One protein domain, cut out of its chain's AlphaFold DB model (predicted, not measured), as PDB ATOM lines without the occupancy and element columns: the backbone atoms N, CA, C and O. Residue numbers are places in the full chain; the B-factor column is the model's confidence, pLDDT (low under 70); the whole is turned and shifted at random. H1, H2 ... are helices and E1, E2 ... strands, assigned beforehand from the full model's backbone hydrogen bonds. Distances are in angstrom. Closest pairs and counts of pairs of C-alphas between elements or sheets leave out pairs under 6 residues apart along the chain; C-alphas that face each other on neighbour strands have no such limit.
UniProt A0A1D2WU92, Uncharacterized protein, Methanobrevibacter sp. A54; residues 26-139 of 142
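Overview. This is residues 26 to 139 of the 142 residues of an uncharacterized protein of Methanobrevibacter sp. A54 (UniProt A0A1D2WU92). What shape do these atoms make? One twisted sheet of seven strands has the small hairpin E1 and E2 over part of one face, a lopsided sandwich. The short helix H2 also packs on the sheet, with its end near E2. What is it built of? The printed part has 114 residues, with nine named strands and two named helices in the order E1 E2 E3 E4 E5 H1 E6 E7 E8 E9 H2, and the class is mostly strand. The large sheet, ordered E3 - E4 - E5 - E9 - E8 - E7 - E6, is antiparallel throughout; the whole is compact, with a radius of gyration of the C-alphas of 13.7 A and spans of 38 by 29 by 27 A.

Arrangement. Which strands come first? E1, residues 27 to 31, and E2, residues 34 to 38, form an antiparallel hairpin, with N 29 and O 36 2.9 A apart, within hydrogen-bond range. E3, residues 50 to 54, E4, residues 60 to 67, and E5, residues 73 to 80, form a meander, each strand the antiparallel neighbour of the one before; N 52 and O 61 are 2.9 A apart, N 64 and O 76 3.0 A. What follows? H1, residues 87 to 90, only grazes the sheet; its closest C-alphas to the next meander are those of Phe 87 and Val 121, 6.5 A. That meander is E6, residues 96 to 100, E7, residues 103 to 110, E8, residues 115 to 122, and E9, residues 125 to 131, with N 98 and O 105 2.9 A, N 108 and O 117 3.0 A, and N 118 and O 129 2.9 A apart. E9 is also the antiparallel neighbour of E5, with N 77 and O 128 2.8 A apart. What faces the large sheet? The sheet E1 E2 faces it as the other half of a sandwich, two sheets face to face: the parts that face each other are 10.0 A centre to centre, and the strands of the one stand at 25 degrees to those of the other. H2, residues 134 to 139, is on it at a height of 6.4 A, only just over E9 with 3 C-alphas; 0 of its 2 O i to N i+4 pairs but 2 of its 3 O i to N i+3 pairs are within range, and H1 is too short for an O i to N i+4 pair.

Along the chain. Where are the anchors? E1 begins at C-alpha 27, (-24.861, -7.024, 65.160), and H2 ends at C-alpha 139, (-21.530, 1.842, 70.597). Which elements are longest? E4 measures 23.7 A, E5 23.0 A, E8 22.1 A, E7 20.8 A and E9 19.6 A from first to last C-alpha.

Size, cuts and confidence. How far does it reach? The two C-alphas farthest apart, those of Asn 70 and Gly 83, are 38.8 A apart. Which link is long? E2 to E3 is long, with 11 residues, of which 43 to 44 pair with residues 66 to 67 of E4. Is anything missing or uncertain? The printed part has no cut, and no printed residue is under 70 in pLDDT.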
ATOM      1  N   VAL A  26     -26.136  -3.061  62.861       82.19
ATOM      2  CA  VAL A  26     -25.524  -3.394  64.154       82.19
ATOM      3  C   VAL A  26     -25.802  -4.864  64.474       82.19
ATOM      4  O   VAL A  26     -26.962  -5.301  64.487       82.19
ATOM      5  N   GLN A  27     -24.749  -5.629  64.757       89.38
ATOM      6  CA  GLN A  27     -24.861  -7.024  65.160       89.38
ATOM      7  C   GLN A  27     -25.003  -7.101  66.683       89.38
ATOM      8  O   GLN A  27     -24.051  -6.894  67.426       89.38
ATOM      9  N   ASN A  28     -26.205  -7.420  67.163       94.25
ATOM     10  CA  ASN A  28     -26.421  -7.672  68.588       94.25
ATOM     11  C   ASN A  28     -25.998  -9.101  68.936       94.25
ATOM     12  O   ASN A  28     -26.486 -10.053  68.320       94.25
ATOM     13  N   ILE A  29     -25.141  -9.238  69.942       94.62
ATOM     14  CA  ILE A  29     -24.652 -10.520  70.450       94.62
ATOM     15  C   ILE A  29     -24.924 -10.634  71.950       94.62
ATOM     16  O   ILE A  29     -25.180  -9.642  72.636       94.62
ATOM     17  N   GLU A  30     -24.851 -11.857  72.460       96.06
ATOM     18  CA  GLU A  30     -24.906 -12.141  73.889       96.06
ATOM     19  C   GLU A  30     -23.726 -13.047  74.249       96.06
ATOM     20  O   GLU A  30     -23.611 -14.150  73.714       96.06
ATOM     21  N   VAL A  31     -22.856 -12.574  75.141       95.81
ATOM     22  CA  VAL A  31     -21.681 -13.301  75.631       95.81
ATOM     23  C   VAL A  31     -21.914 -13.611  77.101       95.81
ATOM     24  O   VAL A  31     -21.974 -12.718  77.942       95.81
ATOM     25  N   ASP A  32     -22.133 -14.894  77.390       94.94
ATOM     26  CA  ASP A  32     -22.469 -15.417  78.720       94.94
ATOM     27  C   ASP A  32     -23.537 -14.583  79.467       94.94
ATOM     28  O   ASP A  32     -23.409 -14.267  80.649       94.94
ATOM     29  N   GLY A  33     -24.618 -14.204  78.780       93.81
ATOM     30  CA  GLY A  33     -25.738 -13.451  79.363       93.81
ATOM     31  C   GLY A  33     -25.570 -11.928  79.398       93.81
ATOM     32  O   GLY A  33     -26.516 -11.239  79.784       93.81
ATOM     33  N   ILE A  34     -24.419 -11.393  78.979       96.62
ATOM     34  CA  ILE A  34     -24.189  -9.951  78.805       96.62
ATOM     35  C   ILE A  34     -24.375  -9.593  77.328       96.62
ATOM     36  O   ILE A  34     -23.890 -10.300  76.445       96.62
ATOM     37  N   LYS A  35     -25.110  -8.515  77.044       96.69
ATOM     38  CA  LYS A  35     -25.459  -8.114  75.674       96.69
ATOM     39  C   LYS A  35     -24.528  -7.029  75.160       96.69
ATOM     40  O   LYS A  35     -24.257  -6.068  75.872       96.69
ATOM     41  N   PHE A  36     -24.137  -7.154  73.897       97.25
ATOM     42  CA  PHE A  36     -23.289  -6.187  73.207       97.25
ATOM     43  C   PHE A  36     -23.839  -5.872  71.817       97.25
ATOM     44  O   PHE A  36     -24.538  -6.688  71.207       97.25
ATOM     45  N   ALA A  37     -23.500  -4.691  71.312       96.75
ATOM     46  CA  ALA A  37     -23.850  -4.210  69.984       96.75
ATOM     47  C   ALA A  37     -22.579  -4.013  69.145       96.75
ATOM     48  O   ALA A  37     -21.931  -2.972  69.195       96.75
ATOM     49  N   ILE A  38     -22.209  -5.013  68.348       96.56
ATOM     50  CA  ILE A  38     -21.035  -4.934  67.478       96.56
ATOM     51  C   ILE A  38     -21.343  -3.990  66.301       96.56
ATOM     52  O   ILE A  38     -22.328  -4.212  65.582       96.56
ATOM     53  N   PRO A  39     -20.552  -2.916  66.102       93.75
ATOM     54  CA  PRO A  39     -20.773  -1.970  65.017       93.75
ATOM     55  C   PRO A  39     -20.618  -2.614  63.640       93.75
ATOM     56  O   PRO A  39     -19.852  -3.556  63.449       93.75
ATOM     57  N   ASP A  40     -21.290  -2.038  62.648       91.81
ATOM     58  CA  ASP A  40     -21.099  -2.387  61.246       91.81
ATOM     59  C   ASP A  40     -19.639  -2.388  60.809       91.81
ATOM     60  O   ASP A  40     -18.849  -1.525  61.191       91.81
ATOM     61  N   GLY A  41     -19.322  -3.307  59.899       91.44
ATOM     62  CA  GLY A  41     -18.000  -3.412  59.291       91.44
ATOM     63  C   GLY A  41     -17.035  -4.298  60.073       91.44
ATOM     64  O   GLY A  41     -16.031  -4.704  59.498       91.44
ATOM     65  N   TYR A  42     -17.367  -4.658  61.314       94.62
ATOM     66  CA  TYR A  42     -16.617  -5.626  62.104       94.62
ATOM     67  C   TYR A  42     -17.035  -7.057  61.768       94.62
ATOM     68  O   TYR A  42     -18.220  -7.374  61.657       94.62
ATOM     69  N   THR A  43     -16.046  -7.931  61.600       94.62
ATOM     70  CA  THR A  43     -16.228  -9.366  61.363       94.62
ATOM     71  C   THR A  43     -15.518 -10.149  62.453       94.62
ATOM     72  O   THR A  43     -14.382  -9.834  62.794       94.62
ATOM     73  N   GLU A  44     -16.186 -11.164  62.993       95.00
ATOM     74  CA  GLU A  44     -15.650 -12.004  64.065       95.00
ATOM     75  C   GLU A  44     -14.505 -12.903  63.579       95.00
ATOM     76  O   GLU A  44     -14.620 -13.563  62.540       95.00
ATOM     77  N   ASP A  45     -13.433 -12.983  64.366       93.81
ATOM     78  CA  ASP A  45     -12.379 -13.983  64.224       93.81
ATOM     79  C   ASP A  45     -12.586 -15.130  65.225       93.81
ATOM     80  O   ASP A  45     -12.144 -15.108  66.375       93.81
ATOM     81  N   MET A  46     -13.226 -16.193  64.739       90.56
ATOM     82  CA  MET A  46     -13.502 -17.405  65.515       90.56
ATOM     83  C   MET A  46     -12.239 -18.163  65.953       90.56
ATOM     84  O   MET A  46     -12.341 -19.060  66.789       90.56
ATOM     85  N   SER A  47     -11.064 -17.871  65.383       90.38
ATOM     86  CA  SER A  47      -9.818 -18.548  65.764       90.38
ATOM     87  C   SER A  47      -9.288 -18.102  67.130       90.38
ATOM     88  O   SER A  47      -8.530 -18.844  67.754       90.38
ATOM     89  N   MET A  48      -9.722 -16.929  67.600       81.62
ATOM     90  CA  MET A  48      -9.360 -16.361  68.900       81.62
ATOM     91  C   MET A  48     -10.432 -16.576  69.974       81.62
ATOM     92  O   MET A  48     -10.191 -16.291  71.145       81.62
ATOM     93  N   ALA A  49     -11.603 -17.089  69.588       89.62
ATOM     94  CA  ALA A  49     -12.747 -17.177  70.476       89.62
ATOM     95  C   ALA A  49     -12.505 -18.146  71.640       89.62
ATOM     96  O   ALA A  49     -12.094 -19.294  71.445       89.62
ATOM     97  N   LYS A  50     -12.858 -17.706  72.849       92.56
ATOM     98  CA  LYS A  50     -12.943 -18.564  74.037       92.56
ATOM     99  C   LYS A  50     -14.401 -18.762  74.396       92.56
ATOM    100  O   LYS A  50     -15.170 -17.806  74.414       92.56
ATOM    101  N   ASN A  51     -14.783 -19.993  74.722       93.62
ATOM    102  CA  ASN A  51     -16.164 -20.315  75.078       93.62
ATOM    103  C   ASN A  51     -16.233 -21.100  76.390       93.62
ATOM    104  O   ASN A  51     -16.461 -22.312  76.409       93.62
ATOM    105  N   GLY A  52     -16.011 -20.391  77.495       93.12
ATOM    106  CA  GLY A  52     -16.063 -20.952  78.839       93.12
ATOM    107  C   GLY A  52     -14.829 -21.769  79.210       93.12
ATOM    108  O   GLY A  52     -14.939 -22.691  80.019       93.12
ATOM    109  N   GLU A  53     -13.680 -21.447  78.615       93.25
ATOM    110  CA  GLU A  53     -12.391 -22.019  79.006       93.25
ATOM    111  C   GLU A  53     -12.038 -21.572  80.423       93.25
ATOM    112  O   GLU A  53     -12.261 -20.415  80.771       93.25
ATOM    113  N   VAL A  54     -11.506 -22.489  81.231       93.56
ATOM    114  CA  VAL A  54     -11.110 -22.210  82.616       93.56
ATOM    115  C   VAL A  54      -9.592 -22.124  82.684       93.56
ATOM    116  O   VAL A  54      -8.912 -23.063  82.264       93.56
ATOM    117  N   ASP A  55      -9.069 -21.008  83.187       87.94
ATOM    118  CA  ASP A  55      -7.631 -20.805  83.353       87.94
ATOM    119  C   ASP A  55      -7.075 -21.471  84.629       87.94
ATOM    120  O   ASP A  55      -7.802 -22.070  85.425       87.94
ATOM    121  N   GLU A  56      -5.758 -21.381  84.832       88.75
ATOM    122  CA  GLU A  56      -5.075 -21.965  86.000       88.75
ATOM    123  C   GLU A  56      -5.526 -21.357  87.339       88.75
ATOM    124  O   GLU A  56      -5.374 -21.986  88.387       88.75
ATOM    125  N   ASN A  57      -6.104 -20.155  87.303       85.88
ATOM    126  CA  ASN A  57      -6.609 -19.431  88.462       85.88
ATOM    127  C   ASN A  57      -8.102 -19.708  88.719       85.88
ATOM    128  O   ASN A  57      -8.651 -19.217  89.703       85.88
ATOM    129  N   GLY A  58      -8.752 -20.517  87.875       89.06
ATOM    130  CA  GLY A  58     -10.164 -20.873  87.995       89.06
ATOM    131  C   GLY A  58     -11.126 -19.888  87.330       89.06
ATOM    132  O   GLY A  58     -12.339 -20.070  87.457       89.06
ATOM    133  N   PHE A  59     -10.631 -18.883  86.601       91.00
ATOM    134  CA  PHE A  59     -11.488 -17.970  85.853       91.00
ATOM    135  C   PHE A  59     -12.016 -18.652  84.604       91.00
ATOM    136  O   PHE A  59     -11.257 -19.160  83.780       91.00
ATOM    137  N   LYS A  60     -13.335 -18.624  84.454       95.50
ATOM    138  CA  LYS A  60     -14.029 -19.019  83.242       95.50
ATOM    139  C   LYS A  60     -14.130 -17.817  82.310       95.50
ATOM    140  O   LYS A  60     -14.709 -16.809  82.702       95.50
ATOM    141  N   THR A  61     -13.635 -17.954  81.085       96.12
ATOM    142  CA  THR A  61     -13.513 -16.850  80.123       96.12
ATOM    143  C   THR A  61     -14.288 -17.120  78.841       96.12
ATOM    144  O   THR A  61     -14.231 -18.209  78.261       96.12
ATOM    145  N   PHE A  62     -14.986 -16.088  78.382       96.88
ATOM    146  CA  PHE A  62     -15.636 -16.001  77.086       96.88
ATOM    147  C   PHE A  62     -15.056 -14.800  76.355       96.88
ATOM    148  O   PHE A  62     -15.058 -13.704  76.908       96.88
ATOM    149  N   ASP A  63     -14.543 -15.003  75.151       96.25
ATOM    150  CA  ASP A  63     -13.899 -13.950  74.371       96.25
ATOM    151  C   ASP A  63     -14.402 -13.996  72.937       96.25
ATOM    152  O   ASP A  63     -14.437 -15.072  72.333       96.25
ATOM    153  N   HIS A  64     -14.781 -12.833  72.418       96.75
ATOM    154  CA  HIS A  64     -15.146 -12.645  71.025       96.75
ATOM    155  C   HIS A  64     -14.365 -11.457  70.470       96.75
ATOM    156  O   HIS A  64     -14.582 -10.312  70.873       96.75
ATOM    157  N   THR A  65     -13.475 -11.743  69.522       96.88
ATOM    158  CA  THR A  65     -12.630 -10.745  68.864       96.88
ATOM    159  C   THR A  65     -13.130 -10.488  67.442       96.88
ATOM    160  O   THR A  65     -13.481 -11.412  66.710       96.88
ATOM    161  N   TYR A  66     -13.149  -9.221  67.043       95.94
ATOM    162  CA  TYR A  66     -13.635  -8.729  65.763       95.94
ATOM    163  C   TYR A  66     -12.616  -7.790  65.118       95.94
ATOM    164  O   TYR A  66     -11.915  -7.048  65.807       95.94
ATOM    165  N   PHE A  67     -12.608  -7.756  63.787       95.69
ATOM    166  CA  PHE A  67     -11.783  -6.840  63.002       95.69
ATOM    167  C   PHE A  67     -12.604  -6.129  61.933       95.69
ATOM    168  O   PHE A  67     -13.473  -6.738  61.300       95.69
ATOM    169  N   ASP A  68     -12.315  -4.848  61.714       94.44
ATOM    170  CA  ASP A  68     -12.839  -4.110  60.566       94.44
ATOM    171  C   ASP A  68     -11.985  -4.325  59.295       94.44
ATOM    172  O   ASP A  68     -11.002  -5.069  59.279       94.44
ATOM    173  N   SER A  69     -12.342  -3.656  58.194       93.69
ATOM    174  CA  SER A  69     -11.601  -3.758  56.928       93.69
ATOM    175  C   SER A  69     -10.175  -3.192  56.964       93.69
ATOM    176  O   SER A  69      -9.400  -3.460  56.046       93.69
ATOM    177  N   ASN A  70      -9.848  -2.372  57.964       94.56
ATOM    178  CA  ASN A  70      -8.513  -1.820  58.184       94.56
ATOM    179  C   ASN A  70      -7.693  -2.670  59.164       94.56
ATOM    180  O   ASN A  70      -6.552  -2.311  59.432       94.56
ATOM    181  N   TYR A  71      -8.247  -3.796  59.633       92.12
ATOM    182  CA  TYR A  71      -7.701  -4.630  60.702       92.12
ATOM    183  C   TYR A  71      -7.698  -3.963  62.077       92.12
ATOM    184  O   TYR A  71      -6.955  -4.406  62.950       92.12
ATOM    185  N   ASN A  72      -8.559  -2.966  62.295       93.94
ATOM    186  CA  ASN A  72      -8.708  -2.385  63.619       93.94
ATOM    187  C   ASN A  72      -9.440  -3.379  64.527       93.94
ATOM    188  O   ASN A  72     -10.518  -3.873  64.166       93.94
ATOM    189  N   MET A  73      -8.879  -3.655  65.700       95.06
ATOM    190  CA  MET A  73      -9.415  -4.645  66.630       95.06
ATOM    191  C   MET A  73     -10.559  -4.091  67.493       95.06
ATOM    192  O   MET A  73     -10.523  -2.955  67.974       95.06
ATOM    193  N   LEU A  74     -11.550  -4.945  67.745       96.94
ATOM    194  CA  LEU A  74     -12.541  -4.818  68.810       96.94
ATOM    195  C   LEU A  74     -12.697  -6.183  69.489       96.94
ATOM    196  O   LEU A  74     -13.065  -7.145  68.824       96.94
ATOM    197  N   SER A  75     -12.475  -6.278  70.796       97.81
ATOM    198  CA  SER A  75     -12.780  -7.488  71.569       97.81
ATOM    199  C   SER A  75     -13.762  -7.195  72.697       97.81
ATOM    200  O   SER A  75     -13.715  -6.126  73.313       97.81
ATOM    201  N   VAL A  76     -14.647  -8.158  72.952       98.00
ATOM    202  CA  VAL A  76     -15.462  -8.233  74.163       98.00
ATOM    203  C   VAL A  76     -15.133  -9.524  74.907       98.00
ATOM    204  O   VAL A  76     -15.295 -10.632  74.387       98.00
ATOM    205  N   THR A  77     -14.704  -9.376  76.155       97.69
ATOM    206  CA  THR A  77     -14.347 -10.490  77.030       97.69
ATOM    207  C   THR A  77     -15.221 -10.460  78.278       97.69
ATOM    208  O   THR A  77     -15.348  -9.427  78.936       97.69
ATOM    209  N   VAL A  78     -15.803 -11.603  78.636       97.19
ATOM    210  CA  VAL A  78     -16.545 -11.806  79.887       97.19
ATOM    211  C   VAL A  78     -15.871 -12.918  80.678       97.19
ATOM    212  O   VAL A  78     -15.704 -14.026  80.164       97.19
ATOM    213  N   PHE A  79     -15.491 -12.652  81.926       95.19
ATOM    214  CA  PHE A  79     -14.824 -13.641  82.770       95.19
ATOM    215  C   PHE A  79     -15.179 -13.532  84.258       95.19
ATOM    216  O   PHE A  79     -15.542 -12.467  84.757       95.19
ATOM    217  N   TYR A  80     -15.144 -14.668  84.960       93.81
ATOM    218  CA  TYR A  80     -15.498 -14.795  86.382       93.81
ATOM    219  C   TYR A  80     -14.997 -16.121  86.968       93.81
ATOM    220  O   TYR A  80     -14.871 -17.113  86.253       93.81
ATOM    221  N   ASP A  81     -14.777 -16.165  88.279       89.50
ATOM    222  CA  ASP A  81     -14.392 -17.368  89.039       89.50
ATOM    223  C   ASP A  81     -15.569 -17.989  89.832       89.50
ATOM    224  O   ASP A  81     -15.423 -19.007  90.508       89.50
ATOM    225  N   GLY A  82     -16.764 -17.391  89.735       81.75
ATOM    226  CA  GLY A  82     -17.976 -17.806  90.451       81.75
ATOM    227  C   GLY A  82     -18.129 -17.192  91.847       81.75
ATOM    228  O   GLY A  82     -19.117 -17.483  92.529       81.75
ATOM    229  N   GLY A  83     -17.183 -16.352  92.274       84.81
ATOM    230  CA  GLY A  83     -17.288 -15.507  93.458       84.81
ATOM    231  C   GLY A  83     -17.938 -14.151  93.169       84.81
ATOM    232  O   GLY A  83     -18.227 -13.795  92.030       84.81
ATOM    233  N   SER A  84     -18.167 -13.373  94.231       83.50
ATOM    234  CA  SER A  84     -18.517 -11.956  94.098       83.50
ATOM    235  C   SER A  84     -17.273 -11.148  93.739       83.50
ATOM    236  O   SER A  84     -16.262 -11.253  94.438       83.50
ATOM    237  N   VAL A  85     -17.367 -10.295  92.724       84.44
ATOM    238  CA  VAL A  85     -16.257  -9.441  92.286       84.44
ATOM    239  C   VAL A  85     -16.289  -8.104  93.031       84.44
ATOM    240  O   VAL A  85     -17.285  -7.382  92.978       84.44
ATOM    241  N   ASP A  86     -15.191  -7.738  93.699       86.88
ATOM    242  CA  ASP A  86     -15.000  -6.367  94.187       86.88
ATOM    243  C   ASP A  86     -14.478  -5.494  93.043       86.88
ATOM    244  O   ASP A  86     -13.346  -5.635  92.591       86.88
ATOM    245  N   PHE A  87     -15.296  -4.549  92.583       85.81
ATOM    246  CA  PHE A  87     -14.906  -3.616  91.527       85.81
ATOM    247  C   PHE A  87     -13.586  -2.885  91.832       85.81
ATOM    248  O   PHE A  87     -12.781  -2.662  90.929       85.81
ATOM    249  N   ASN A  88     -13.324  -2.533  93.096       89.56
ATOM    250  CA  ASN A  88     -12.102  -1.808  93.450       89.56
ATOM    251  C   ASN A  88     -10.852  -2.687  93.403       89.56
ATOM    252  O   ASN A  88      -9.758  -2.152  93.232       89.56
ATOM    253  N   SER A  89     -10.993  -4.010  93.543       87.00
ATOM    254  CA  SER A  89      -9.849  -4.921  93.460       87.00
ATOM    255  C   SER A  89      -9.345  -5.107  92.032       87.00
ATOM    256  O   SER A  89      -8.258  -5.641  91.858       87.00
ATOM    257  N   LEU A  90     -10.118  -4.678  91.029       87.19
ATOM    258  CA  LEU A  90      -9.731  -4.729  89.617       87.19
ATOM    259  C   LEU A  90      -8.806  -3.579  89.202       87.19
ATOM    260  O   LEU A  90      -8.288  -3.608  88.098       87.19
ATOM    261  N   LYS A  91      -8.636  -2.554  90.049       91.88
ATOM    262  CA  LYS A  91      -7.951  -1.324  89.657       91.88
ATOM    263  C   LYS A  91      -6.442  -1.536  89.482       91.88
ATOM    264  O   LYS A  91      -5.732  -1.730  90.471       91.88
ATOM    265  N   GLU A  92      -5.942  -1.264  88.283       90.75
ATOM    266  CA  GLU A  92      -4.512  -1.141  87.998       90.75
ATOM    267  C   GLU A  92      -3.990   0.303  88.202       90.75
ATOM    268  O   GLU A  92      -4.758   1.278  88.181       90.75
ATOM    269  N   PRO A  93      -2.680   0.509  88.451       90.94
ATOM    270  CA  PRO A  93      -2.125   1.829  88.761       90.94
ATOM    271  C   PRO A  93      -2.358   2.903  87.691       90.94
ATOM    272  O   PRO A  93      -2.580   4.063  88.047       90.94
ATOM    273  N   SER A  94      -2.299   2.533  86.412       91.81
ATOM    274  CA  SER A  94      -2.450   3.422  85.250       91.81
ATOM    275  C   SER A  94      -3.905   3.738  84.905       91.81
ATOM    276  O   SER A  94      -4.170   4.756  84.261       91.81
ATOM    277  N   GLU A  95      -4.848   2.923  85.375       94.69
ATOM    278  CA  GLU A  95      -6.261   3.071  85.063       94.69
ATOM    279  C   GLU A  95      -6.905   4.263  85.777       94.69
ATOM    280  O   GLU A  95      -6.647   4.566  86.956       94.69
ATOM    281  N   VAL A  96      -7.829   4.900  85.063       97.00
ATOM    282  CA  VAL A  96      -8.693   5.964  85.567       97.00
ATOM    283  C   VAL A  96     -10.146   5.506  85.583       97.00
ATOM    284  O   VAL A  96     -10.581   4.721  84.751       97.00
ATOM    285  N   GLU A  97     -10.922   6.010  86.534       97.69
ATOM    286  CA  GLU A  97     -12.350   5.708  86.608       97.69
ATOM    287  C   GLU A  97     -13.117   6.456  85.504       97.69
ATOM    288  O   GLU A  97     -12.971   7.674  85.358       97.69
ATOM    289  N   LYS A  98     -13.970   5.749  84.756       97.44
ATOM    290  CA  LYS A  98     -14.916   6.336  83.796       97.44
ATOM    291  C   LYS A  98     -16.303   5.721  83.950       97.44
ATOM    292  O   LYS A  98     -16.479   4.636  84.493       97.44
ATOM    293  N   THR A  99     -17.316   6.443  83.482       97.69
ATOM    294  CA  THR A  99     -18.676   5.915  83.337       97.69
ATOM    295  C   THR A  99     -19.063   5.978  81.871       97.69
ATOM    296  O   THR A  99     -19.092   7.068  81.306       97.69
ATOM    297  N   ILE A 100     -19.361   4.825  81.277       97.25
ATOM    298  CA  ILE A 100     -19.754   4.685  79.871       97.25
ATOM    299  C   ILE A 100     -21.085   3.942  79.856       97.25
ATOM    300  O   ILE A 100     -21.218   2.902  80.499       97.25
ATOM    301  N   LYS A 101     -22.104   4.512  79.203       95.62
ATOM    302  CA  LYS A 101     -23.458   3.921  79.118       95.62
ATOM    303  C   LYS A 101     -24.069   3.505  80.471       95.62
ATOM    304  O   LYS A 101     -24.886   2.599  80.549       95.62
ATOM    305  N   GLY A 102     -23.705   4.205  81.548       95.75
ATOM    306  CA  GLY A 102     -24.187   3.928  82.909       95.75
ATOM    307  C   GLY A 102     -23.383   2.871  83.673       95.75
ATOM    308  O   GLY A 102     -23.584   2.728  84.877       95.75
ATOM    309  N   HIS A 103     -22.430   2.203  83.023       96.44
ATOM    310  CA  HIS A 103     -21.491   1.301  83.676       96.44
ATOM    311  C   HIS A 103     -20.296   2.087  84.195       96.44
ATOM    312  O   HIS A 103     -19.625   2.802  83.451       96.44
ATOM    313  N   LYS A 104     -20.041   1.956  85.495       97.00
ATOM    314  CA  LYS A 104     -18.842   2.477  86.141       97.00
ATOM    315  C   LYS A 104     -17.708   1.468  85.944       97.00
ATOM    316  O   LYS A 104     -17.881   0.304  86.298       97.00
ATOM    317  N   GLY A 105     -16.585   1.912  85.392       97.56
ATOM    318  CA  GLY A 105     -15.479   1.044  85.000       97.56
ATOM    319  C   GLY A 105     -14.104   1.691  85.137       97.56
ATOM    320  O   GLY A 105     -13.983   2.906  85.331       97.56
ATOM    321  N   TRP A 106     -13.076   0.859  85.034       98.25
ATOM    322  CA  TRP A 106     -11.684   1.260  84.905       98.25
ATOM    323  C   TRP A 106     -11.324   1.390  83.430       98.25
ATOM    324  O   TRP A 106     -11.718   0.566  82.609       98.25
ATOM    325  N   PHE A 107     -10.643   2.475  83.089       98.12
ATOM    326  CA  PHE A 107     -10.289   2.831  81.727       98.12
ATOM    327  C   PHE A 107      -8.789   3.065  81.619       98.12
ATOM    328  O   PHE A 107      -8.216   3.822  82.409       98.12
ATOM    329  N   GLU A 108      -8.189   2.522  80.570       97.31
ATOM    330  CA  GLU A 108      -6.792   2.742  80.224       97.31
ATOM    331  C   GLU A 108      -6.622   2.911  78.714       97.31
ATOM    332  O   GLU A 108      -7.375   2.366  77.910       97.31
ATOM    333  N   PHE A 109      -5.614   3.695  78.341       97.00
ATOM    334  CA  PHE A 109      -5.014   3.648  77.017       97.00
ATOM    335  C   PHE A 109      -3.580   3.150  77.179       97.00
ATOM    336  O   PHE A 109      -2.748   3.859  77.761       97.00
ATOM    337  N   ASP A 110      -3.303   1.952  76.674       93.88
ATOM    338  CA  ASP A 110      -1.961   1.392  76.660       93.88
ATOM    339  C   ASP A 110      -1.197   1.930  75.446       93.88
ATOM    340  O   ASP A 110      -1.580   1.748  74.292       93.88
ATOM    341  N   LYS A 111      -0.079   2.604  75.717       92.06
ATOM    342  CA  LYS A 111       0.761   3.208  74.679       92.06
ATOM    343  C   LYS A 111       1.595   2.193  73.909       92.06
ATOM    344  O   LYS A 111       2.090   2.545  72.844       92.06
ATOM    345  N   GLU A 112       1.835   1.007  74.464       91.75
ATOM    346  CA  GLU A 112       2.648  -0.013  73.802       91.75
ATOM    347  C   GLU A 112       1.838  -0.757  72.742       91.75
ATOM    348  O   GLU A 112       2.329  -0.960  71.632       91.75
ATOM    349  N   SER A 113       0.598  -1.122  73.072       92.06
ATOM    350  CA  SER A 113      -0.327  -1.761  72.134       92.06
ATOM    351  C   SER A 113      -1.161  -0.781  71.304       92.06
ATOM    352  O   SER A 113      -1.756  -1.202  70.319       92.06
ATOM    353  N   GLU A 114      -1.192   0.506  71.670       94.69
ATOM    354  CA  GLU A 114      -2.081   1.527  71.090       94.69
ATOM    355  C   GLU A 114      -3.575   1.165  71.212       94.69
ATOM    356  O   GLU A 114      -4.400   1.559  70.389       94.69
ATOM    357  N   LEU A 115      -3.936   0.444  72.279       96.38
ATOM    358  CA  LEU A 115      -5.300  -0.004  72.550       96.38
ATOM    359  C   LEU A 115      -5.906   0.700  73.761       96.38
ATOM    360  O   LEU A 115      -5.251   0.978  74.769       96.38
ATOM    361  N   TYR A 116      -7.206   0.940  73.669       97.88
ATOM    362  CA  TYR A 116      -8.049   1.332  74.780       97.88
ATOM    363  C   TYR A 116      -8.652   0.100  75.444       97.88
ATOM    364  O   TYR A 116      -9.096  -0.831  74.768       97.88
ATOM    365  N   PHE A 117      -8.753   0.153  76.766       98.00
ATOM    366  CA  PHE A 117      -9.373  -0.866  77.601       98.00
ATOM    367  C   PHE A 117     -10.441  -0.213  78.468       98.00
ATOM    368  O   PHE A 117     -10.219   0.851  79.054       98.00
ATOM    369  N   PHE A 118     -11.602  -0.852  78.557       98.25
ATOM    370  CA  PHE A 118     -12.631  -0.497  79.519       98.25
ATOM    371  C   PHE A 118     -13.141  -1.746  80.231       98.25
ATOM    372  O   PHE A 118     -13.765  -2.609  79.610       98.25
ATOM    373  N   THR A 119     -12.890  -1.812  81.537       97.94
ATOM    374  CA  THR A 119     -13.235  -2.947  82.394       97.94
ATOM    375  C   THR A 119     -14.300  -2.540  83.403       97.94
ATOM    376  O   THR A 119     -14.141  -1.565  84.137       97.94
ATOM    377  N   TYR A 120     -15.398  -3.283  83.481       96.88
ATOM    378  CA  TYR A 120     -16.481  -3.040  84.433       96.88
ATOM    379  C   TYR A 120     -17.067  -4.349  84.959       96.88
ATOM    380  O   TYR A 120     -16.758  -5.430  84.467       96.88
ATOM    381  N   VAL A 121     -17.908  -4.249  85.989       95.75
ATOM    382  CA  VAL A 121     -18.634  -5.398  86.542       95.75
ATOM    383  C   VAL A 121     -20.102  -5.315  86.142       95.75
ATOM    384  O   VAL A 121     -20.735  -4.270  86.313       95.75
ATOM    385  N   ASP A 122     -20.644  -6.419  85.639       94.50
ATOM    386  CA  ASP A 122     -22.066  -6.581  85.340       94.50
ATOM    387  C   ASP A 122     -22.529  -7.990  85.729       94.50
ATOM    388  O   ASP A 122     -21.919  -8.985  85.342       94.50
ATOM    389  N   ASN A 123     -23.593  -8.074  86.533       91.19
ATOM    390  CA  ASN A 123     -24.131  -9.323  87.087       91.19
ATOM    391  C   ASN A 123     -23.054 -10.257  87.680       91.19
ATOM    392  O   ASN A 123     -23.009 -11.441  87.348       91.19
ATOM    393  N   ASP A 124     -22.185  -9.710  88.539       90.88
ATOM    394  CA  ASP A 124     -21.054 -10.402  89.185       90.88
ATOM    395  C   ASP A 124     -19.986 -10.954  88.217       90.88
ATOM    396  O   ASP A 124     -19.133 -11.747  88.613       90.88
ATOM    397  N   LYS A 125     -19.991 -10.519  86.953       94.50
ATOM    398  CA  LYS A 125     -18.980 -10.877  85.950       94.50
ATOM    399  C   LYS A 125     -18.118  -9.679  85.619       94.50
ATOM    400  O   LYS A 125     -18.601  -8.547  85.596       94.50
ATOM    401  N   ILE A 126     -16.850  -9.941  85.328       96.06
ATOM    402  CA  ILE A 126     -15.939  -8.933  84.807       96.06
ATOM    403  C   ILE A 126     -16.146  -8.877  83.300       96.06
ATOM    404  O   ILE A 126     -16.096  -9.902  82.617       96.06
ATOM    405  N   VAL A 127     -16.398  -7.677  82.797       97.50
ATOM    406  CA  VAL A 127     -16.508  -7.380  81.376       97.50
ATOM    407  C   VAL A 127     -15.345  -6.483  81.003       97.50
ATOM    408  O   VAL A 127     -15.151  -5.446  81.632       97.50
ATOM    409  N   MET A 128     -14.596  -6.865  79.977       97.62
ATOM    410  CA  MET A 128     -13.533  -6.056  79.398       97.62
ATOM    411  C   MET A 128     -13.830  -5.838  77.920       97.62
ATOM    412  O   MET A 128     -14.128  -6.786  77.193       97.62
ATOM    413  N   ILE A 129     -13.758  -4.586  77.481       98.25
ATOM    414  CA  ILE A 129     -13.836  -4.223  76.068       98.25
ATOM    415  C   ILE A 129     -12.498  -3.616  75.674       98.25
ATOM    416  O   ILE A 129     -12.035  -2.667  76.311       98.25
ATOM    417  N   THR A 130     -11.901  -4.151  74.617       98.06
ATOM    418  CA  THR A 130     -10.638  -3.664  74.058       98.06
ATOM    419  C   THR A 130     -10.882  -3.141  72.655       98.06
ATOM    420  O   THR A 130     -11.522  -3.821  71.853       98.06
ATOM    421  N   ALA A 131     -10.395  -1.943  72.345       97.50
ATOM    422  CA  ALA A 131     -10.596  -1.334  71.034       97.50
ATOM    423  C   ALA A 131      -9.503  -0.317  70.688       97.50
ATOM    424  O   ALA A 131      -8.912   0.290  71.575       97.50
ATOM    425  N   GLU A 132      -9.281  -0.065  69.401       94.38
ATOM    426  CA  GLU A 132      -8.346   0.978  68.928       94.38
ATOM    427  C   GLU A 132      -8.935   2.402  68.962       94.38
ATOM    428  O   GLU A 132      -8.204   3.387  68.902       94.38
ATOM    429  N   ASP A 133     -10.258   2.531  69.092       94.00
ATOM    430  CA  ASP A 133     -10.963   3.811  69.225       94.00
ATOM    431  C   ASP A 133     -11.835   3.802  70.487       94.00
ATOM    432  O   ASP A 133     -12.781   3.018  70.595       94.00
ATOM    433  N   GLU A 134     -11.556   4.713  71.427       94.31
ATOM    434  CA  GLU A 134     -12.355   4.927  72.645       94.31
ATOM    435  C   GLU A 134     -13.854   5.111  72.334       94.31
ATOM    436  O   GLU A 134     -14.716   4.660  73.094       94.31
ATOM    437  N   GLY A 135     -14.191   5.738  71.201       94.19
ATOM    438  CA  GLY A 135     -15.570   5.984  70.779       94.19
ATOM    439  C   GLY A 135     -16.378   4.717  70.476       94.19
ATOM    440  O   GLY A 135     -17.604   4.796  70.338       94.19
ATOM    441  N   LEU A 136     -15.735   3.550  70.376       95.69
ATOM    442  CA  LEU A 136     -16.415   2.270  70.184       95.69
ATOM    443  C   LEU A 136     -17.125   1.793  71.454       95.69
ATOM    444  O   LEU A 136     -18.170   1.156  71.341       95.69
ATOM    445  N   PHE A 137     -16.656   2.160  72.649       97.12
ATOM    446  CA  PHE A 137     -17.269   1.704  73.902       97.12
ATOM    447  C   PHE A 137     -18.729   2.158  74.050       97.12
ATOM    448  O   PHE A 137     -19.588   1.362  74.419       97.12
ATOM    449  N   GLU A 138     -19.045   3.397  73.659       95.56
ATOM    450  CA  GLU A 138     -20.419   3.935  73.649       95.56
ATOM    451  C   GLU A 138     -21.347   3.229  72.644       95.56
ATOM    452  O   GLU A 138     -22.573   3.276  72.785       95.56
ATOM    453  N   LYS A 139     -20.777   2.596  71.610       94.44
ATOM    454  CA  LYS A 139     -21.530   1.842  70.597       94.44
ATOM    455  C   LYS A 139     -21.731   0.385  71.003       94.44
ATOM    456  O   LYS A 139     -22.783  -0.166  70.701       94.44
TER     457      LYS A 139